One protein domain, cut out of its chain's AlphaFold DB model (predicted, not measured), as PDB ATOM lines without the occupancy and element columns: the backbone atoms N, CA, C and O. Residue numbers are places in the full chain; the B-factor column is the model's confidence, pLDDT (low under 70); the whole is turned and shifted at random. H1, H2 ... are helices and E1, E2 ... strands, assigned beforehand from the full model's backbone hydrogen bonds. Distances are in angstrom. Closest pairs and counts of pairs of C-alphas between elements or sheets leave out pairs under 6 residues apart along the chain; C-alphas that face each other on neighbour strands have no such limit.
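This is residues 2 to 127 of the 261 residues of an uncharacterized protein of [Eubacterium] rectale (UniProt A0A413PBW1). Three helices, H3, H4 and H5, stand side by side in an up-and-down bundle, their centres making a triangle, and the longer helix H2 packs on H3 at a slant, apart from H4 and H5. A small hairpin of two strands, E1 and E2, sits at the end of the bundle where H3 begins and H4 ends, and the short helix H1 lies away from the rest beyond residues 7 to 13, which stick out near the start of H2. The printed part has 126 residues with five named helices and two named strands, in the order H1, H2, E1, E2, H3, H4, H5; the sheet has the order E1, E2 and is antiparallel, and the class is mostly helix. The whole is only just loose, close to compact, with a radius of gyration of the C-alphas of 16.7 A, and the C-alphas span 49 by 36 by 26 A.

Look first at the sheet, where E1, residues 45 to 49, and E2, residues 54 to 58, form an antiparallel hairpin with 146 degrees between their directions. Find N 48 and O 55, 2.8 A apart, and N 57 and O 46, 3.0 A apart, both within hydrogen-bond range. From the sheet go to H3, residues 65 to 82: the closest C-alphas of E2 and H3 are those of Val 58 and Pro 65, 5.8 A apart. H4, residues 89 to 106, comes to the same strand, with the C-alphas of Gly 57 and Ser 106 closest at 5.1 A. H3 is the hub, touching three other helices. H3 and H4 touch as a helical hairpin, at a shallow tilt of 11 degrees and opposite ways; their closest C-alphas, those of Pro 65 and Ser 106, are 4.7 A apart. H5, residues 109 to 124, touches H3 at a shallow tilt of 9 degrees, running the same way, with the C-alphas of Ala 70 and Ser 111 closest at 5.7 A. H4 and H5 form another helical hairpin, at a shallow tilt of 6 degrees and opposite ways, and touch most closely at the C-alphas of Phe 103 and Phe 112, 6.0 A apart. H3, H4 and H5 are a bundle, up and down, each running against the one before it. H2, residues 13 to 37, touches H3 and runs opposite ways to it, at a shallow tilt of 34.8 degrees, only just short of steep; look for the closest C-alphas at Leu 22 and Ile 75, 6.2 A apart. H2 is apart from H4 and H5, and H1, residues 2 to 7, touches no helix. In H1, H2, H3, H4 and H5 every O i to N i+4 pair is within hydrogen-bond range.

Find C-alpha 45 at (102.055, 50.311, 80.808), where E1 begins; E1 runs 12.4 A and E2 13.0 A. H2 runs 35.9 A from C-alpha 13 at (64.064, 49.651, 66.891) to C-alpha 37. H3 is 26.2 A long, H4 25.9 A and H5 22.5 A, ending at C-alpha 124 at (68.549, 37.583, 89.660). H1 is 8.9 A long.

The two C-alphas farthest apart are those of Leu 8 and Ser 52, at 53.0 A. The printed part has no cut, and no link is long. Mean pLDDT of the printed part is 74.9; look for low values, under 70, at residues 2 to 14, 43 to 57, 59, 61 and 63 of this model, with a mean of 37 in H1.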
ATOM      1  N   THR A   2      69.751  63.273  66.888       35.56
ATOM      2  CA  THR A   2      69.064  62.376  67.847       35.56
ATOM      3  C   THR A   2      67.532  62.483  67.836       35.56
ATOM      4  O   THR A   2      66.854  61.465  67.803       35.56
ATOM      5  N   VAL A   3      66.970  63.694  67.774       30.47
ATOM      6  CA  VAL A   3      65.506  63.915  67.748       30.47
ATOM      7  C   VAL A   3      64.852  63.405  66.455       30.47
ATOM      8  O   VAL A   3      63.795  62.788  66.502       30.47
ATOM      9  N   LEU A   4      65.508  63.596  65.305       28.64
ATOM     10  CA  LEU A   4      65.027  63.105  64.006       28.64
ATOM     11  C   LEU A   4      65.089  61.571  63.927       28.64
ATOM     12  O   LEU A   4      64.204  60.940  63.360       28.64
ATOM     13  N   ALA A   5      66.115  60.986  64.550       40.88
ATOM     14  CA  ALA A   5      66.263  59.549  64.698       40.88
ATOM     15  C   ALA A   5      65.082  58.974  65.504       40.88
ATOM     16  O   ALA A   5      64.382  58.100  65.013       40.88
ATOM     17  N   ILE A   6      64.777  59.553  66.670       45.75
ATOM     18  CA  ILE A   6      63.682  59.115  67.555       45.75
ATOM     19  C   ILE A   6      62.304  59.169  66.867       45.75
ATOM     20  O   ILE A   6      61.481  58.286  67.093       45.75
ATOM     21  N   ILE A   7      62.053  60.163  66.007       41.31
ATOM     22  CA  ILE A   7      60.764  60.343  65.309       41.31
ATOM     23  C   ILE A   7      60.542  59.307  64.189       41.31
ATOM     24  O   ILE A   7      59.404  58.938  63.910       41.31
ATOM     25  N   LEU A   8      61.608  58.817  63.549       45.03
ATOM     26  CA  LEU A   8      61.528  57.898  62.403       45.03
ATOM     27  C   LEU A   8      61.518  56.408  62.794       45.03
ATOM     28  O   LEU A   8      61.477  55.543  61.918       45.03
ATOM     29  N   MET A   9      61.590  56.081  64.085       48.91
ATOM     30  CA  MET A   9      61.914  54.728  64.540       48.91
ATOM     31  C   MET A   9      60.680  53.925  64.994       48.91
ATOM     32  O   MET A   9      59.977  54.346  65.910       48.91
ATOM     33  N   PRO A  10      60.419  52.737  64.408       51.09
ATOM     34  CA  PRO A  10      59.304  51.871  64.802       51.09
ATOM     35  C   PRO A  10      59.545  51.148  66.144       51.09
ATOM     36  O   PRO A  10      60.678  50.974  66.585       51.09
ATOM     37  N   ASN A  11      58.474  50.639  66.769       53.84
ATOM     38  CA  ASN A  11      58.439  50.106  68.150       53.84
ATOM     39  C   ASN A  11      59.439  48.971  68.505       53.84
ATOM     40  O   ASN A  11      59.639  48.704  69.688       53.84
ATOM     41  N   ASN A  12      60.101  48.323  67.534       60.19
ATOM     42  CA  ASN A  12      61.140  47.295  67.755       60.19
ATOM     43  C   ASN A  12      62.584  47.792  67.517       60.19
ATOM     44  O   ASN A  12      63.530  47.003  67.502       60.19
ATOM     45  N   TYR A  13      62.783  49.097  67.326       69.94
ATOM     46  CA  TYR A  13      64.064  49.651  66.891       69.94
ATOM     47  C   TYR A  13      65.140  49.689  67.988       69.94
ATOM     48  O   TYR A  13      66.323  49.587  67.685       69.94
ATOM     49  N   LEU A  14      64.766  49.747  69.269       65.50
ATOM     50  CA  LEU A  14      65.736  49.797  70.372       65.50
ATOM     51  C   LEU A  14      66.632  48.548  70.427       65.50
ATOM     52  O   LEU A  14      67.831  48.658  70.656       65.50
ATOM     53  N   GLU A  15      66.085  47.362  70.146       70.44
ATOM     54  CA  GLU A  15      66.887  46.137  70.046       70.44
ATOM     55  C   GLU A  15      67.848  46.183  68.846       70.44
ATOM     56  O   GLU A  15      68.975  45.698  68.936       70.44
ATOM     57  N   ILE A  16      67.423  46.793  67.734       76.75
ATOM     58  CA  ILE A  16      68.248  46.975  66.535       76.75
ATOM     59  C   ILE A  16      69.396  47.947  66.829       76.75
ATOM     60  O   ILE A  16      70.543  47.596  66.563       76.75
ATOM     61  N   ILE A  17      69.118  49.106  67.446       77.31
ATOM     62  CA  ILE A  17      70.150  50.070  67.867       77.31
ATOM     63  C   ILE A  17      71.163  49.385  68.765       77.31
ATOM     64  O   ILE A  17      72.356  49.453  68.508       77.31
ATOM     65  N   LEU A  18      70.704  48.719  69.822       72.69
ATOM     66  CA  LEU A  18      71.611  48.127  70.796       72.69
ATOM     67  C   LEU A  18      72.474  47.027  70.173       72.69
ATOM     68  O   LEU A  18      73.644  46.908  70.523       72.69
ATOM     69  N   LYS A  19      71.941  46.252  69.219       80.56
ATOM     70  CA  LYS A  19      72.746  45.304  68.430       80.56
ATOM     71  C   LYS A  19      73.777  46.012  67.556       80.56
ATOM     72  O   LYS A  19      74.887  45.500  67.423       80.56
ATOM     73  N   MET A  20      73.427  47.154  66.962       80.38
ATOM     74  CA  MET A  20      74.370  47.977  66.199       80.38
ATOM     75  C   MET A  20      75.480  48.522  67.100       80.38
ATOM     76  O   MET A  20      76.642  48.312  66.772       80.38
ATOM     77  N   ILE A  21      75.133  49.101  68.256       82.75
ATOM     78  CA  ILE A  21      76.089  49.597  69.260       82.75
ATOM     79  C   ILE A  21      77.002  48.464  69.729       82.75
ATOM     80  O   ILE A  21      78.217  48.607  69.688       82.75
ATOM     81  N   LEU A  22      76.451  47.300  70.094       83.19
ATOM     82  CA  LEU A  22      77.258  46.149  70.508       83.19
ATOM     83  C   LEU A  22      78.244  45.730  69.408       83.19
ATOM     84  O   LEU A  22      79.406  45.445  69.697       83.19
ATOM     85  N   LYS A  23      77.793  45.673  68.149       85.50
ATOM     86  CA  LYS A  23      78.647  45.306  67.013       85.50
ATOM     87  C   LYS A  23      79.759  46.336  66.810       85.50
ATOM     88  O   LYS A  23      80.905  45.943  66.623       85.50
ATOM     89  N   GLU A  24      79.423  47.618  66.851       88.56
ATOM     90  CA  GLU A  24      80.369  48.724  66.727       88.56
ATOM     91  C   GLU A  24      81.408  48.705  67.855       88.56
ATOM     92  O   GLU A  24      82.602  48.622  67.568       88.56
ATOM     93  N   GLU A  25      80.972  48.682  69.120       86.94
ATOM     94  CA  GLU A  25      81.861  48.649  70.286       86.94
ATOM     95  C   GLU A  25      82.791  47.433  70.242       86.94
ATOM     96  O   GLU A  25      83.986  47.572  70.495       86.94
ATOM     97  N   THR A  26      82.278  46.259  69.860       88.31
ATOM     98  CA  THR A  26      83.086  45.032  69.752       88.31
ATOM     99  C   THR A  26      84.128  45.127  68.637       88.31
ATOM    100  O   THR A  26      85.269  44.713  68.833       88.31
ATOM    101  N   ILE A  27      83.762  45.671  67.469       88.62
ATOM    102  CA  ILE A  27      84.690  45.836  66.340       88.62
ATOM    103  C   ILE A  27      85.784  46.841  66.699       88.62
ATOM    104  O   ILE A  27      86.961  46.533  66.526       88.62
ATOM    105  N   LEU A  28      85.416  48.010  67.227       88.31
ATOM    106  CA  LEU A  28      86.376  49.044  67.615       88.31
ATOM    107  C   LEU A  28      87.311  48.549  68.718       88.31
ATOM    108  O   LEU A  28      88.525  48.691  68.596       88.31
ATOM    109  N   PHE A  29      86.765  47.902  69.751       89.12
ATOM    110  CA  PHE A  29      87.559  47.296  70.816       89.12
ATOM    111  C   PHE A  29      88.544  46.260  70.259       89.12
ATOM    112  O   PHE A  29      89.725  46.288  70.595       89.12
ATOM    113  N   GLY A  30      88.084  45.386  69.358       87.81
ATOM    114  CA  GLY A  30      88.931  44.393  68.702       87.81
ATOM    115  C   GLY A  30      90.057  45.020  67.878       87.81
ATOM    116  O   GLY A  30      91.205  44.604  68.016       87.81
ATOM    117  N   ILE A  31      89.758  46.041  67.068       88.50
ATOM    118  CA  ILE A  31      90.759  46.755  66.259       88.50
ATOM    119  C   ILE A  31      91.818  47.399  67.155       88.50
ATOM    120  O   ILE A  31      93.005  47.211  66.905       88.50
ATOM    121  N   ILE A  32      91.407  48.106  68.213       86.44
ATOM    122  CA  ILE A  32      92.325  48.783  69.142       86.44
ATOM    123  C   ILE A  32      93.251  47.766  69.816       86.44
ATOM    124  O   ILE A  32      94.469  47.941  69.806       86.44
ATOM    125  N   VAL A  33      92.695  46.666  70.335       85.50
ATOM    126  CA  VAL A  33      93.483  45.620  70.999       85.50
ATOM    127  C   VAL A  33      94.438  44.938  70.018       85.50
ATOM    128  O   VAL A  33      95.606  44.751  70.347       85.50
ATOM    129  N   ILE A  34      93.994  44.600  68.801       86.19
ATOM    130  CA  ILE A  34      94.857  43.986  67.778       86.19
ATOM    131  C   ILE A  34      95.984  44.940  67.382       86.19
ATOM    132  O   ILE A  34      97.141  44.533  67.349       86.19
ATOM    133  N   PHE A  35      95.677  46.210  67.113       84.75
ATOM    134  CA  PHE A  35      96.689  47.206  66.756       84.75
ATOM    135  C   PHE A  35      97.676  47.446  67.897       84.75
ATOM    136  O   PHE A  35      98.858  47.659  67.635       84.75
ATOM    137  N   SER A  36      97.228  47.343  69.147       84.50
ATOM    138  CA  SER A  36      98.121  47.375  70.301       84.50
ATOM    139  C   SER A  36      99.039  46.152  70.367       84.50
ATOM    140  O   SER A  36     100.241  46.301  70.562       84.50
ATOM    141  N   LEU A  37      98.514  44.946  70.127       82.50
ATOM    142  CA  LEU A  37      99.306  43.707  70.124       82.50
ATOM    143  C   LEU A  37     100.318  43.639  68.971       82.50
ATOM    144  O   LEU A  37     101.393  43.071  69.137       82.50
ATOM    145  N   VAL A  38      99.990  44.219  67.813       84.12
ATOM    146  CA  VAL A  38     100.889  44.329  66.649       84.12
ATOM    147  C   VAL A  38     101.929  45.450  66.839       84.12
ATOM    148  O   VAL A  38     102.888  45.535  66.077       84.12
ATOM    149  N   GLY A  39     101.780  46.292  67.867       76.38
ATOM    150  CA  GLY A  39     102.699  47.392  68.172       76.38
ATOM    151  C   GLY A  39     102.459  48.665  67.354       76.38
ATOM    152  O   GLY A  39     103.310  49.548  67.341       76.38
ATOM    153  N   VAL A  40     101.309  48.777  66.678       78.12
ATOM    154  CA  VAL A  40     100.869  50.015  66.003       78.12
ATOM    155  C   VAL A  40     100.397  51.045  67.031       78.12
ATOM    156  O   VAL A  40     100.637  52.238  66.868       78.12
ATOM    157  N   LEU A  41      99.726  50.581  68.088       75.56
ATOM    158  CA  LEU A  41      99.311  51.398  69.227       75.56
ATOM    159  C   LEU A  41     100.138  51.030  70.457       75.56
ATOM    160  O   LEU A  41     100.415  49.853  70.690       75.56
ATOM    161  N   ASP A  42     100.493  52.027  71.265       70.44
ATOM    162  CA  ASP A  42     101.231  51.783  72.502       70.44
ATOM    163  C   ASP A  42     100.410  50.874  73.431       70.44
ATOM    164  O   ASP A  42      99.237  51.119  73.720       70.44
ATOM    165  N   MET A  43     101.031  49.790  73.891       62.69
ATOM    166  CA  MET A  43     100.438  48.886  74.875       62.69
ATOM    167  C   MET A  43     100.264  49.581  76.233       62.69
ATOM    168  O   MET A  43      99.432  49.150  77.041       62.69
ATOM    169  N   GLY A  44     101.011  50.676  76.442       56.94
ATOM    170  CA  GLY A  44     100.835  51.680  77.477       56.94
ATOM    171  C   GLY A  44     100.755  51.052  78.857       56.94
ATOM    172  O   GLY A  44      99.663  50.882  79.406       56.94
ATOM    173  N   GLY A  45     101.914  50.683  79.405       56.44
ATOM    174  CA  GLY A  45     102.055  50.311  80.808       56.44
ATOM    175  C   GLY A  45     102.015  51.569  81.664       56.44
ATOM    176  O   GLY A  45     103.018  52.268  81.794       56.44
ATOM    177  N   VAL A  46     100.854  51.888  82.232       57.97
ATOM    178  CA  VAL A  46     100.714  53.057  83.103       57.97
ATOM    179  C   VAL A  46     100.913  52.609  84.545       57.97
ATOM    180  O   VAL A  46     100.213  51.720  85.035       57.97
ATOM    181  N   LYS A  47     101.852  53.249  85.246       53.25
ATOM    182  CA  LYS A  47     102.001  53.113  86.698       53.25
ATOM    183  C   LYS A  47     100.796  53.754  87.378       53.25
ATOM    184  O   LYS A  47     100.716  54.974  87.506       53.25
ATOM    185  N   ILE A  48      99.848  52.935  87.814       55.66
ATOM    186  CA  ILE A  48      98.666  53.386  88.543       55.66
ATOM    187  C   ILE A  48      99.038  53.479  90.022       55.66
ATOM    188  O   ILE A  48      99.283  52.461  90.675       55.66
ATOM    189  N   ASN A  49      99.069  54.698  90.557       50.06
ATOM    190  CA  ASN A  49      99.205  54.922  91.991       50.06
ATOM    191  C   ASN A  49      97.859  54.641  92.678       50.06
ATOM    192  O   ASN A  49      96.869  55.316  92.399       50.06
ATOM    193  N   LYS A  50      97.813  53.632  93.555       50.81
ATOM    194  CA  LYS A  50      96.602  53.209  94.280       50.81
ATOM    195  C   LYS A  50      96.592  53.655  95.746       50.81
ATOM    196  O   LYS A  50      95.992  52.986  96.587       50.81
ATOM    197  N   GLY A  51      97.296  54.742  96.056       50.44
ATOM    198  CA  GLY A  51      97.433  55.303  97.401       50.44
ATOM    199  C   GLY A  51      98.499  54.586  98.231       50.44
ATOM    200  O   GLY A  51      99.454  55.215  98.670       50.44
ATOM    201  N   SER A  52      98.378  53.266  98.406       45.72
ATOM    202  CA  SER A  52      99.295  52.458  99.233       45.72
ATOM    203  C   SER A  52     100.373  51.696  98.454       45.72
ATOM    204  O   SER A  52     101.364  51.274  99.042       45.72
ATOM    205  N   TYR A  53     100.201  51.508  97.143       46.00
ATOM    206  CA  TYR A  53     101.176  50.852  96.265       46.00
ATOM    207  C   TYR A  53     100.984  51.281  94.803       46.00
ATOM    208  O   TYR A  53      99.906  51.729  94.405       46.00
ATOM    209  N   ILE A  54     102.039  51.131  94.000       56.62
ATOM    210  CA  ILE A  54     102.028  51.399  92.558       56.62
ATOM    211  C   ILE A  54     101.857  50.066  91.827       56.62
ATOM    212  O   ILE A  54     102.573  49.108  92.120       56.62
ATOM    213  N   THR A  55     100.908  49.990  90.893       55.41
ATOM    214  CA  THR A  55     100.728  48.815  90.025       55.41
ATOM    215  C   THR A  55     100.880  49.183  88.571       55.41
ATOM    216  O   THR A  55     100.282  50.167  88.135       55.41
ATOM    217  N   ASP A  56     101.544  48.330  87.806       62.00
ATOM    218  CA  ASP A  56     101.548  48.437  86.354       62.00
ATOM    219  C   ASP A  56     100.200  47.934  85.814       62.00
ATOM    220  O   ASP A  56      99.833  46.765  85.977       62.00
ATOM    221  N   GLY A  57      99.410  48.851  85.254       58.59
ATOM    222  CA  GLY A  57      98.184  48.542  84.525       58.59
ATOM    223  C   GLY A  57      98.448  48.599  83.028       58.59
ATOM    224  O   GLY A  57      99.098  49.529  82.550       58.59
ATOM    225  N   VAL A  58      97.937  47.619  82.286       72.50
ATOM    226  CA  VAL A  58      98.073  47.582  80.828       72.50
ATOM    227  C   VAL A  58      96.860  48.264  80.209       72.50
ATOM    228  O   VAL A  58      95.719  47.956  80.561       72.50
ATOM    229  N   SER A  59      97.104  49.208  79.303       68.81
ATOM    230  CA  SER A  59      96.046  49.957  78.626       68.81
ATOM    231  C   SER A  59      95.644  49.364  77.273       68.81
ATOM    232  O   SER A  59      94.523  49.607  76.842       68.81
ATOM    233  N   LEU A  60      96.484  48.526  76.648       74.50
ATOM    234  CA  LEU A  60      96.193  47.815  75.389       74.50
ATOM    235  C   LEU A  60      95.702  48.750  74.264       74.50
ATOM    236  O   LEU A  60      94.693  48.472  73.616       74.50
ATOM    237  N   GLY A  61      96.391  49.873  74.048       66.44
ATOM    238  CA  GLY A  61      96.047  50.845  73.005       66.44
ATOM    239  C   GLY A  61      95.002  51.882  73.417       66.44
ATOM    240  O   GLY A  61      94.735  52.805  72.651       66.44
ATOM    241  N   PHE A  62      94.429  51.775  74.620       75.75
ATOM    242  CA  PHE A  62      93.591  52.824  75.200       75.75
ATOM    243  C   PHE A  62      94.431  53.888  75.903       75.75
ATOM    244  O   PHE A  62      95.499  53.613  76.434       75.75
ATOM    245  N   THR A  63      93.914  55.113  75.997       69.31
ATOM    246  CA  THR A  63      94.630  56.208  76.673       69.31
ATOM    247  C   THR A  63      94.811  55.961  78.176       69.31
ATOM    248  O   THR A  63      95.738  56.487  78.785       69.31
ATOM    249  N   HIS A  64      93.938  55.155  78.797       72.31
ATOM    250  CA  HIS A  64      94.025  54.816  80.216       72.31
ATOM    251  C   HIS A  64      93.492  53.393  80.496       72.31
ATOM    252  O   HIS A  64      92.447  53.028  79.951       72.31
ATOM    253  N   PRO A  65      94.108  52.600  81.402       76.38
ATOM    254  CA  PRO A  65      93.648  51.241  81.730       76.38
ATOM    255  C   PRO A  65      92.182  51.156  82.193       76.38
ATOM    256  O   PRO A  65      91.474  50.201  81.884       76.38
ATOM    257  N   ASN A  66      91.675  52.181  82.885       75.94
ATOM    258  CA  ASN A  66      90.255  52.232  83.268       75.94
ATOM    259  C   ASN A  66      89.300  52.337  82.064       75.94
ATOM    260  O   ASN A  66      88.167  51.873  82.175       75.94
ATOM    261  N   MET A  67      89.728  52.921  80.937       77.44
ATOM    262  CA  MET A  67      88.900  52.997  79.725       77.44
ATOM    263  C   MET A  67      88.765  51.620  79.077       77.44
ATOM    264  O   MET A  67      87.654  51.221  78.743       77.44
ATOM    265  N   LEU A  68      89.865  50.858  79.014       82.62
ATOM    266  CA  LEU A  68      89.851  49.450  78.607       82.62
ATOM    267  C   LEU A  68      88.853  48.647  79.456       82.62
ATOM    268  O   LEU A  68      88.020  47.922  78.915       82.62
ATOM    269  N   ALA A  69      88.920  48.804  80.784       83.56
ATOM    270  CA  ALA A  69      88.002  48.139  81.703       83.56
ATOM    271  C   ALA A  69      86.546  48.540  81.431       83.56
ATOM    272  O   ALA A  69      85.702  47.675  81.247       83.56
ATOM    273  N   ALA A  70      86.251  49.842  81.372       80.81
ATOM    274  CA  ALA A  70      84.895  50.345  81.166       80.81
ATOM    275  C   ALA A  70      84.292  49.887  79.828       80.81
ATOM    276  O   ALA A  70      83.155  49.415  79.802       80.81
ATOM    277  N   GLN A  71      85.054  49.968  78.735       83.81
ATOM    278  CA  GLN A  71      84.578  49.556  77.416       83.81
ATOM    279  C   GLN A  71      84.402  48.036  77.317       83.81
ATOM    280  O   GLN A  71      83.395  47.567  76.791       83.81
ATOM    281  N   GLY A  72      85.328  47.254  77.880       86.12
ATOM    282  CA  GLY A  72      85.188  45.800  77.947       86.12
ATOM    283  C   GLY A  72      83.961  45.368  78.761       86.12
ATOM    284  O   GLY A  72      83.174  44.543  78.295       86.12
ATOM    285  N   THR A  73      83.748  45.969  79.937       85.69
ATOM    286  CA  THR A  73      82.565  45.714  80.772       85.69
ATOM    287  C   THR A  73      81.273  46.127  80.044       85.69
ATOM    288  O   THR A  73      80.296  45.379  80.089       85.69
ATOM    289  N   SER A  74      81.255  47.256  79.316       83.88
ATOM    290  CA  SER A  74      80.101  47.699  78.503       83.88
ATOM    291  C   SER A  74      79.663  46.629  77.500       83.88
ATOM    292  O   SER A  74      78.498  46.220  77.498       83.88
ATOM    293  N   ILE A  75      80.606  46.085  76.724       86.44
ATOM    294  CA  ILE A  75      80.349  45.032  75.728       86.44
ATOM    295  C   ILE A  75      79.735  43.787  76.386       86.44
ATOM    296  O   ILE A  75      78.753  43.232  75.882       86.44
ATOM    297  N   ILE A  76      80.278  43.357  77.531       85.81
ATOM    298  CA  ILE A  76      79.772  42.197  78.283       85.81
ATOM    299  C   ILE A  76      78.327  42.441  78.739       85.81
ATOM    300  O   ILE A  76      77.456  41.583  78.549       85.81
ATOM    301  N   LEU A  77      78.043  43.614  79.310       81.19
ATOM    302  CA  LEU A  77      76.708  43.956  79.801       81.19
ATOM    303  C   LEU A  77      75.695  44.103  78.662       81.19
ATOM    304  O   LEU A  77      74.593  43.559  78.759       81.19
ATOM    305  N   LEU A  78      76.067  44.757  77.561       78.88
ATOM    306  CA  LEU A  78      75.250  44.859  76.350       78.88
ATOM    307  C   LEU A  78      74.889  43.477  75.798       78.88
ATOM    308  O   LEU A  78      73.716  43.212  75.510       78.88
ATOM    309  N   TYR A  79      75.867  42.571  75.702       85.44
ATOM    310  CA  TYR A  79      75.647  41.198  75.249       85.44
ATOM    311  C   TYR A  79      74.636  40.452  76.130       85.44
ATOM    312  O   TYR A  79      73.721  39.801  75.607       85.44
ATOM    313  N   LEU A  80      74.769  40.555  77.457       81.00
ATOM    314  CA  LEU A  80      73.852  39.921  78.405       81.00
ATOM    315  C   LEU A  80      72.446  40.530  78.332       81.00
ATOM    316  O   LEU A  80      71.456  39.795  78.328       81.00
ATOM    317  N   CYS A  81      72.339  41.854  78.224       75.62
ATOM    318  CA  CYS A  81      71.057  42.549  78.130       75.62
ATOM    319  C   CYS A  81      70.291  42.189  76.848       75.62
ATOM    320  O   CYS A  81      69.089  41.919  76.916       75.62
ATOM    321  N   LEU A  82      70.975  42.125  75.701       76.62
ATOM    322  CA  LEU A  82      70.378  41.772  74.407       76.62
ATOM    323  C   LEU A  82      69.939  40.307  74.324       76.62
ATOM    324  O   LEU A  82      68.929  39.996  73.699       76.62
ATOM    325  N   ASN A  83      70.678  39.396  74.961       80.56
ATOM    326  CA  ASN A  83      70.411  37.960  74.876       80.56
ATOM    327  C   ASN A  83      69.642  37.398  76.076       80.56
ATOM    328  O   ASN A  83      69.507  36.177  76.169       80.56
ATOM    329  N   LYS A  84      69.118  38.252  76.972       73.31
ATOM    330  CA  LYS A  84      68.526  37.902  78.284       73.31
ATOM    331  C   LYS A  84      67.600  36.673  78.280       73.31
ATOM    332  O   LYS A  84      67.652  35.867  79.207       73.31
ATOM    333  N   ASP A  85      66.794  36.512  77.227       72.00
ATOM    334  CA  ASP A  85      65.787  35.449  77.104       72.00
ATOM    335  C   ASP A  85      66.405  34.095  76.710       72.00
ATOM    336  O   ASP A  85      65.854  33.038  77.007       72.00
ATOM    337  N   LYS A  86      67.586  34.117  76.083       80.81
ATOM    338  CA  LYS A  86      68.337  32.937  75.626       80.81
ATOM    339  C   LYS A  86      69.528  32.599  76.534       80.81
ATOM    340  O   LYS A  86      70.217  31.607  76.293       80.81
ATOM    341  N   LEU A  87      69.778  33.390  77.586       82.88
ATOM    342  CA  LEU A  87      70.916  33.193  78.488       82.88
ATOM    343  C   LEU A  87      70.783  31.917  79.331       82.88
ATOM    344  O   LEU A  87      69.946  31.822  80.238       82.88
ATOM    345  N   LYS A  88      71.701  30.980  79.087       85.69
ATOM    346  CA  LYS A  88      72.034  29.831  79.948       85.69
ATOM    347  C   LYS A  88      73.100  30.197  80.992       85.69
ATOM    348  O   LYS A  88      73.840  31.162  80.816       85.69
ATOM    349  N   THR A  89      73.250  29.367  82.029       83.81
ATOM    350  CA  THR A  89      74.284  29.503  83.082       83.81
ATOM    351  C   THR A  89      75.703  29.661  82.527       83.81
ATOM    352  O   THR A  89      76.483  30.449  83.052       83.81
ATOM    353  N   ARG A  90      76.016  28.997  81.405       86.38
ATOM    354  CA  ARG A  90      77.312  29.117  80.715       86.38
ATOM    355  C   ARG A  90      77.649  30.552  80.291       86.38
ATOM    356  O   ARG A  90      78.797  30.947  80.422       86.38
ATOM    357  N   HIS A  91      76.673  31.344  79.837       89.12
ATOM    358  CA  HIS A  91      76.932  32.724  79.402       89.12
ATOM    359  C   HIS A  91      77.319  33.629  80.574       89.12
ATOM    360  O   HIS A  91      78.190  34.481  80.425       89.12
ATOM    361  N   TYR A  92      76.730  33.405  81.751       87.81
ATOM    362  CA  TYR A  92      77.109  34.117  82.972       87.81
ATOM    363  C   TYR A  92      78.523  33.737  83.425       87.81
ATOM    364  O   TYR A  92      79.307  34.620  83.752       87.81
ATOM    365  N   MET A  93      78.880  32.447  83.369       87.50
ATOM    366  CA  MET A  93      80.237  31.991  83.699       87.50
ATOM    367  C   MET A  93      81.293  32.579  82.759       87.50
ATOM    368  O   MET A  93      82.303  33.090  83.231       87.50
ATOM    369  N   VAL A  94      81.041  32.571  81.445       90.62
ATOM    370  CA  VAL A  94      81.941  33.193  80.458       90.62
ATOM    371  C   VAL A  94      82.075  34.694  80.715       90.62
ATOM    372  O   VAL A  94      83.186  35.206  80.734       90.62
ATOM    373  N   SER A  95      80.968  35.386  80.997       89.38
ATOM    374  CA  SER A  95      80.989  36.825  81.300       89.38
ATOM    375  C   SER A  95      81.818  37.141  82.548       89.38
ATOM    376  O   SER A  95      82.611  38.075  82.528       89.38
ATOM    377  N   LEU A  96      81.707  36.328  83.606       90.50
ATOM    378  CA  LEU A  96      82.538  36.463  84.807       90.50
ATOM    379  C   LEU A  96      84.026  36.227  84.509       90.50
ATOM    380  O   LEU A  96      84.869  36.970  85.002       90.50
ATOM    381  N   MET A  97      84.360  35.228  83.688       91.00
ATOM    382  CA  MET A  97      85.747  34.982  83.276       91.00
ATOM    383  C   MET A  97      86.321  36.148  82.460       91.00
ATOM    384  O   MET A  97      87.468  36.541  82.678       91.00
ATOM    385  N   CYS A  98      85.530  36.724  81.551       90.31
ATOM    386  CA  CYS A  98      85.919  37.911  80.792       90.31
ATOM    387  C   CYS A  98      86.148  39.115  81.717       90.31
ATOM    388  O   CYS A  98      87.178  39.772  81.599       90.31
ATOM    389  N   GLU A  99      85.263  39.349  82.688       89.25
ATOM    390  CA  GLU A  99      85.388  40.450  83.652       89.25
ATOM    391  C   GLU A  99      86.643  40.307  84.533       89.25
ATOM    392  O   GLU A  99      87.381  41.270  84.745       89.25
ATOM    393  N   ILE A 100      86.951  39.085  84.987       90.12
ATOM    394  CA  ILE A 100      88.193  38.784  85.716       90.12
ATOM    395  C   ILE A 100      89.416  39.042  84.830       90.12
ATOM    396  O   ILE A 100      90.385  39.641  85.290       90.12
ATOM    397  N   SER A 101      89.374  38.635  83.560       87.38
ATOM    398  CA  SER A 101      90.482  38.849  82.618       87.38
ATOM    399  C   SER A 101      90.734  40.342  82.383       87.38
ATOM    400  O   SER A 101      91.872  40.801  82.486       87.38
ATOM    401  N   LEU A 102      89.670  41.122  82.166       87.12
ATOM    402  CA  LEU A 102      89.742  42.580  82.051       87.12
ATOM    403  C   LEU A 102      90.308  43.214  83.321       87.12
ATOM    404  O   LEU A 102      91.156  44.101  83.231       87.12
ATOM    405  N   PHE A 103      89.904  42.747  84.503       86.38
ATOM    406  CA  PHE A 103      90.442  43.233  85.770       86.38
ATOM    407  C   PHE A 103      91.924  42.898  85.954       86.38
ATOM    408  O   PHE A 103      92.684  43.737  86.437       86.38
ATOM    409  N   VAL A 104      92.364  41.701  85.565       84.25
ATOM    410  CA  VAL A 104      93.776  41.309  85.672       84.25
ATOM    411  C   VAL A 104      94.661  42.223  84.825       84.25
ATOM    412  O   VAL A 104      95.720  42.614  85.320       84.25
ATOM    413  N   LEU A 105      94.204  42.595  83.624       80.12
ATOM    414  CA  LEU A 105      94.916  43.457  82.674       80.12
ATOM    415  C   LEU A 105      94.873  44.940  83.072       80.12
ATOM    416  O   LEU A 105      95.909  45.576  83.255       80.12
ATOM    417  N   SER A 106      93.667  45.482  83.249       80.31
ATOM    418  CA  SER A 106      93.445  46.913  83.504       80.31
ATOM    419  C   SER A 106      93.693  47.332  84.953       80.31
ATOM    420  O   SER A 106      93.902  48.509  85.241       80.31
ATOM    421  N   LYS A 107      93.584  46.384  85.894       79.12
ATOM    422  CA  LYS A 107      93.507  46.626  87.343       79.12
ATOM    423  C   LYS A 107      92.381  47.596  87.751       79.12
ATOM    424  O   LYS A 107      92.444  48.158  88.854       79.12
ATOM    425  N   GLY A 108      91.349  47.774  86.921       74.81
ATOM    426  CA  GLY A 108      90.213  48.670  87.162       74.81
ATOM    427  C   GLY A 108      89.216  48.108  88.181       74.81
ATOM    428  O   GLY A 108      88.315  47.354  87.825       74.81
ATOM    429  N   ARG A 109      89.349  48.485  89.462       77.62
ATOM    430  CA  ARG A 109      88.501  47.963  90.559       77.62
ATOM    431  C   ARG A 109      87.025  48.341  90.407       77.62
ATOM    432  O   ARG A 109      86.159  47.501  90.616       77.62
ATOM    433  N   THR A 110      86.735  49.595  90.051       77.81
ATOM    434  CA  THR A 110      85.351  50.090  89.980       77.81
ATOM    435  C   THR A 110      84.552  49.397  88.886       77.81
ATOM    436  O   THR A 110      83.454  48.927  89.163       77.81
ATOM    437  N   SER A 111      85.118  49.273  87.680       78.31
ATOM    438  CA  SER A 111      84.465  48.572  86.567       78.31
ATOM    439  C   SER A 111      84.240  47.103  86.905       78.31
ATOM    440  O   SER A 111      83.130  46.624  86.738       78.31
ATOM    441  N   PHE A 112      85.225  46.442  87.522       85.38
ATOM    442  CA  PHE A 112      85.105  45.050  87.960       85.38
ATOM    443  C   PHE A 112      83.968  44.825  88.971       85.38
ATOM    444  O   PHE A 112      83.138  43.933  88.792       85.38
ATOM    445  N   PHE A 113      83.895  45.639  90.033       85.00
ATOM    446  CA  PHE A 113      82.832  45.505  91.033       85.00
ATOM    447  C   PHE A 113      81.449  45.810  90.449       85.00
ATOM    448  O   PHE A 113      80.498  45.078  90.728       85.00
ATOM    449  N   LEU A 114      81.337  46.852  89.619       82.25
ATOM    450  CA  LEU A 114      80.090  47.200  88.937       82.25
ATOM    451  C   LEU A 114      79.671  46.115  87.938       82.25
ATOM    452  O   LEU A 114      78.502  45.739  87.916       82.25
ATOM    453  N   GLY A 115      80.616  45.570  87.172       80.19
ATOM    454  CA  GLY A 115      80.401  44.492  86.212       80.19
ATOM    455  C   GLY A 115      79.877  43.230  86.889       80.19
ATOM    456  O   GLY A 115      78.813  42.732  86.520       80.19
ATOM    457  N   ILE A 116      80.541  42.755  87.950       87.44
ATOM    458  CA  ILE A 116      80.067  41.598  88.730       87.44
ATOM    459  C   ILE A 116      78.678  41.859  89.314       87.44
ATOM    460  O   ILE A 116      77.786  41.017  89.184       87.44
ATOM    461  N   PHE A 117      78.478  43.020  89.941       85.31
ATOM    462  CA  PHE A 117      77.192  43.380  90.531       85.31
ATOM    463  C   PHE A 117      76.071  43.392  89.482       85.31
ATOM    464  O   PHE A 117      75.003  42.820  89.710       85.31
ATOM    465  N   ALA A 118      76.326  43.962  88.304       82.25
ATOM    466  CA  ALA A 118      75.379  43.996  87.199       82.25
ATOM    467  C   ALA A 118      75.086  42.593  86.640       82.25
ATOM    468  O   ALA A 118      73.917  42.258  86.445       82.25
ATOM    469  N   ILE A 119      76.096  41.734  86.455       84.62
ATOM    470  CA  ILE A 119      75.911  40.339  86.014       84.62
ATOM    471  C   ILE A 119      75.008  39.576  86.998       84.62
ATOM    472  O   ILE A 119      74.065  38.896  86.576       84.62
ATOM    473  N   ILE A 120      75.253  39.725  88.305       85.12
ATOM    474  CA  ILE A 120      74.439  39.117  89.367       85.12
ATOM    475  C   ILE A 120      73.001  39.644  89.307       85.12
ATOM    476  O   ILE A 120      72.059  38.849  89.283       85.12
ATOM    477  N   LEU A 121      72.813  40.966  89.216       79.62
ATOM    478  CA  LEU A 121      71.487  41.577  89.107       79.62
ATOM    479  C   LEU A 121      70.723  41.099  87.868       79.62
ATOM    480  O   LEU A 121      69.534  40.789  87.969       79.62
ATOM    481  N   ILE A 122      71.384  40.995  86.712       79.00
ATOM    482  CA  ILE A 122      70.779  40.483  85.476       79.00
ATOM    483  C   ILE A 122      70.345  39.025  85.670       79.00
ATOM    484  O   ILE A 122      69.228  38.669  85.288       79.00
ATOM    485  N   GLY A 123      71.167  38.184  86.302       78.06
ATOM    486  CA  GLY A 123      70.800  36.803  86.634       78.06
ATOM    487  C   GLY A 123      69.594  36.716  87.577       78.06
ATOM    488  O   GLY A 123      68.633  35.991  87.307       78.06
ATOM    489  N   MET A 124      69.605  37.517  88.643       76.81
ATOM    490  CA  MET A 124      68.549  37.583  89.660       76.81
ATOM    491  C   MET A 124      67.246  38.209  89.141       76.81
ATOM    492  O   MET A 124      66.170  37.923  89.666       76.81
ATOM    493  N   SER A 125      67.305  39.016  88.078       72.00
ATOM    494  CA  SER A 125      66.131  39.662  87.475       72.00
ATOM    495  C   SER A 125      65.093  38.676  86.918       72.00
ATOM    496  O   SER A 125      63.935  39.056  86.718       72.00
ATOM    497  N   LYS A 126      65.473  37.401  86.731       71.44
ATOM    498  CA  LYS A 126      64.561  36.302  86.375       71.44
ATOM    499  C   LYS A 126      63.560  35.977  87.492       71.44
ATOM    500  O   LYS A 126      62.498  35.427  87.221       71.44
ATOM    501  N   MET A 127      63.862  36.331  88.743       76.19
ATOM    502  CA  MET A 127      62.972  36.108  89.881       76.19
ATOM    503  C   MET A 127      61.953  37.248  90.008       76.19
ATOM    504  O   MET A 127      62.310  38.408  90.227       76.19
TER     505      MET A 127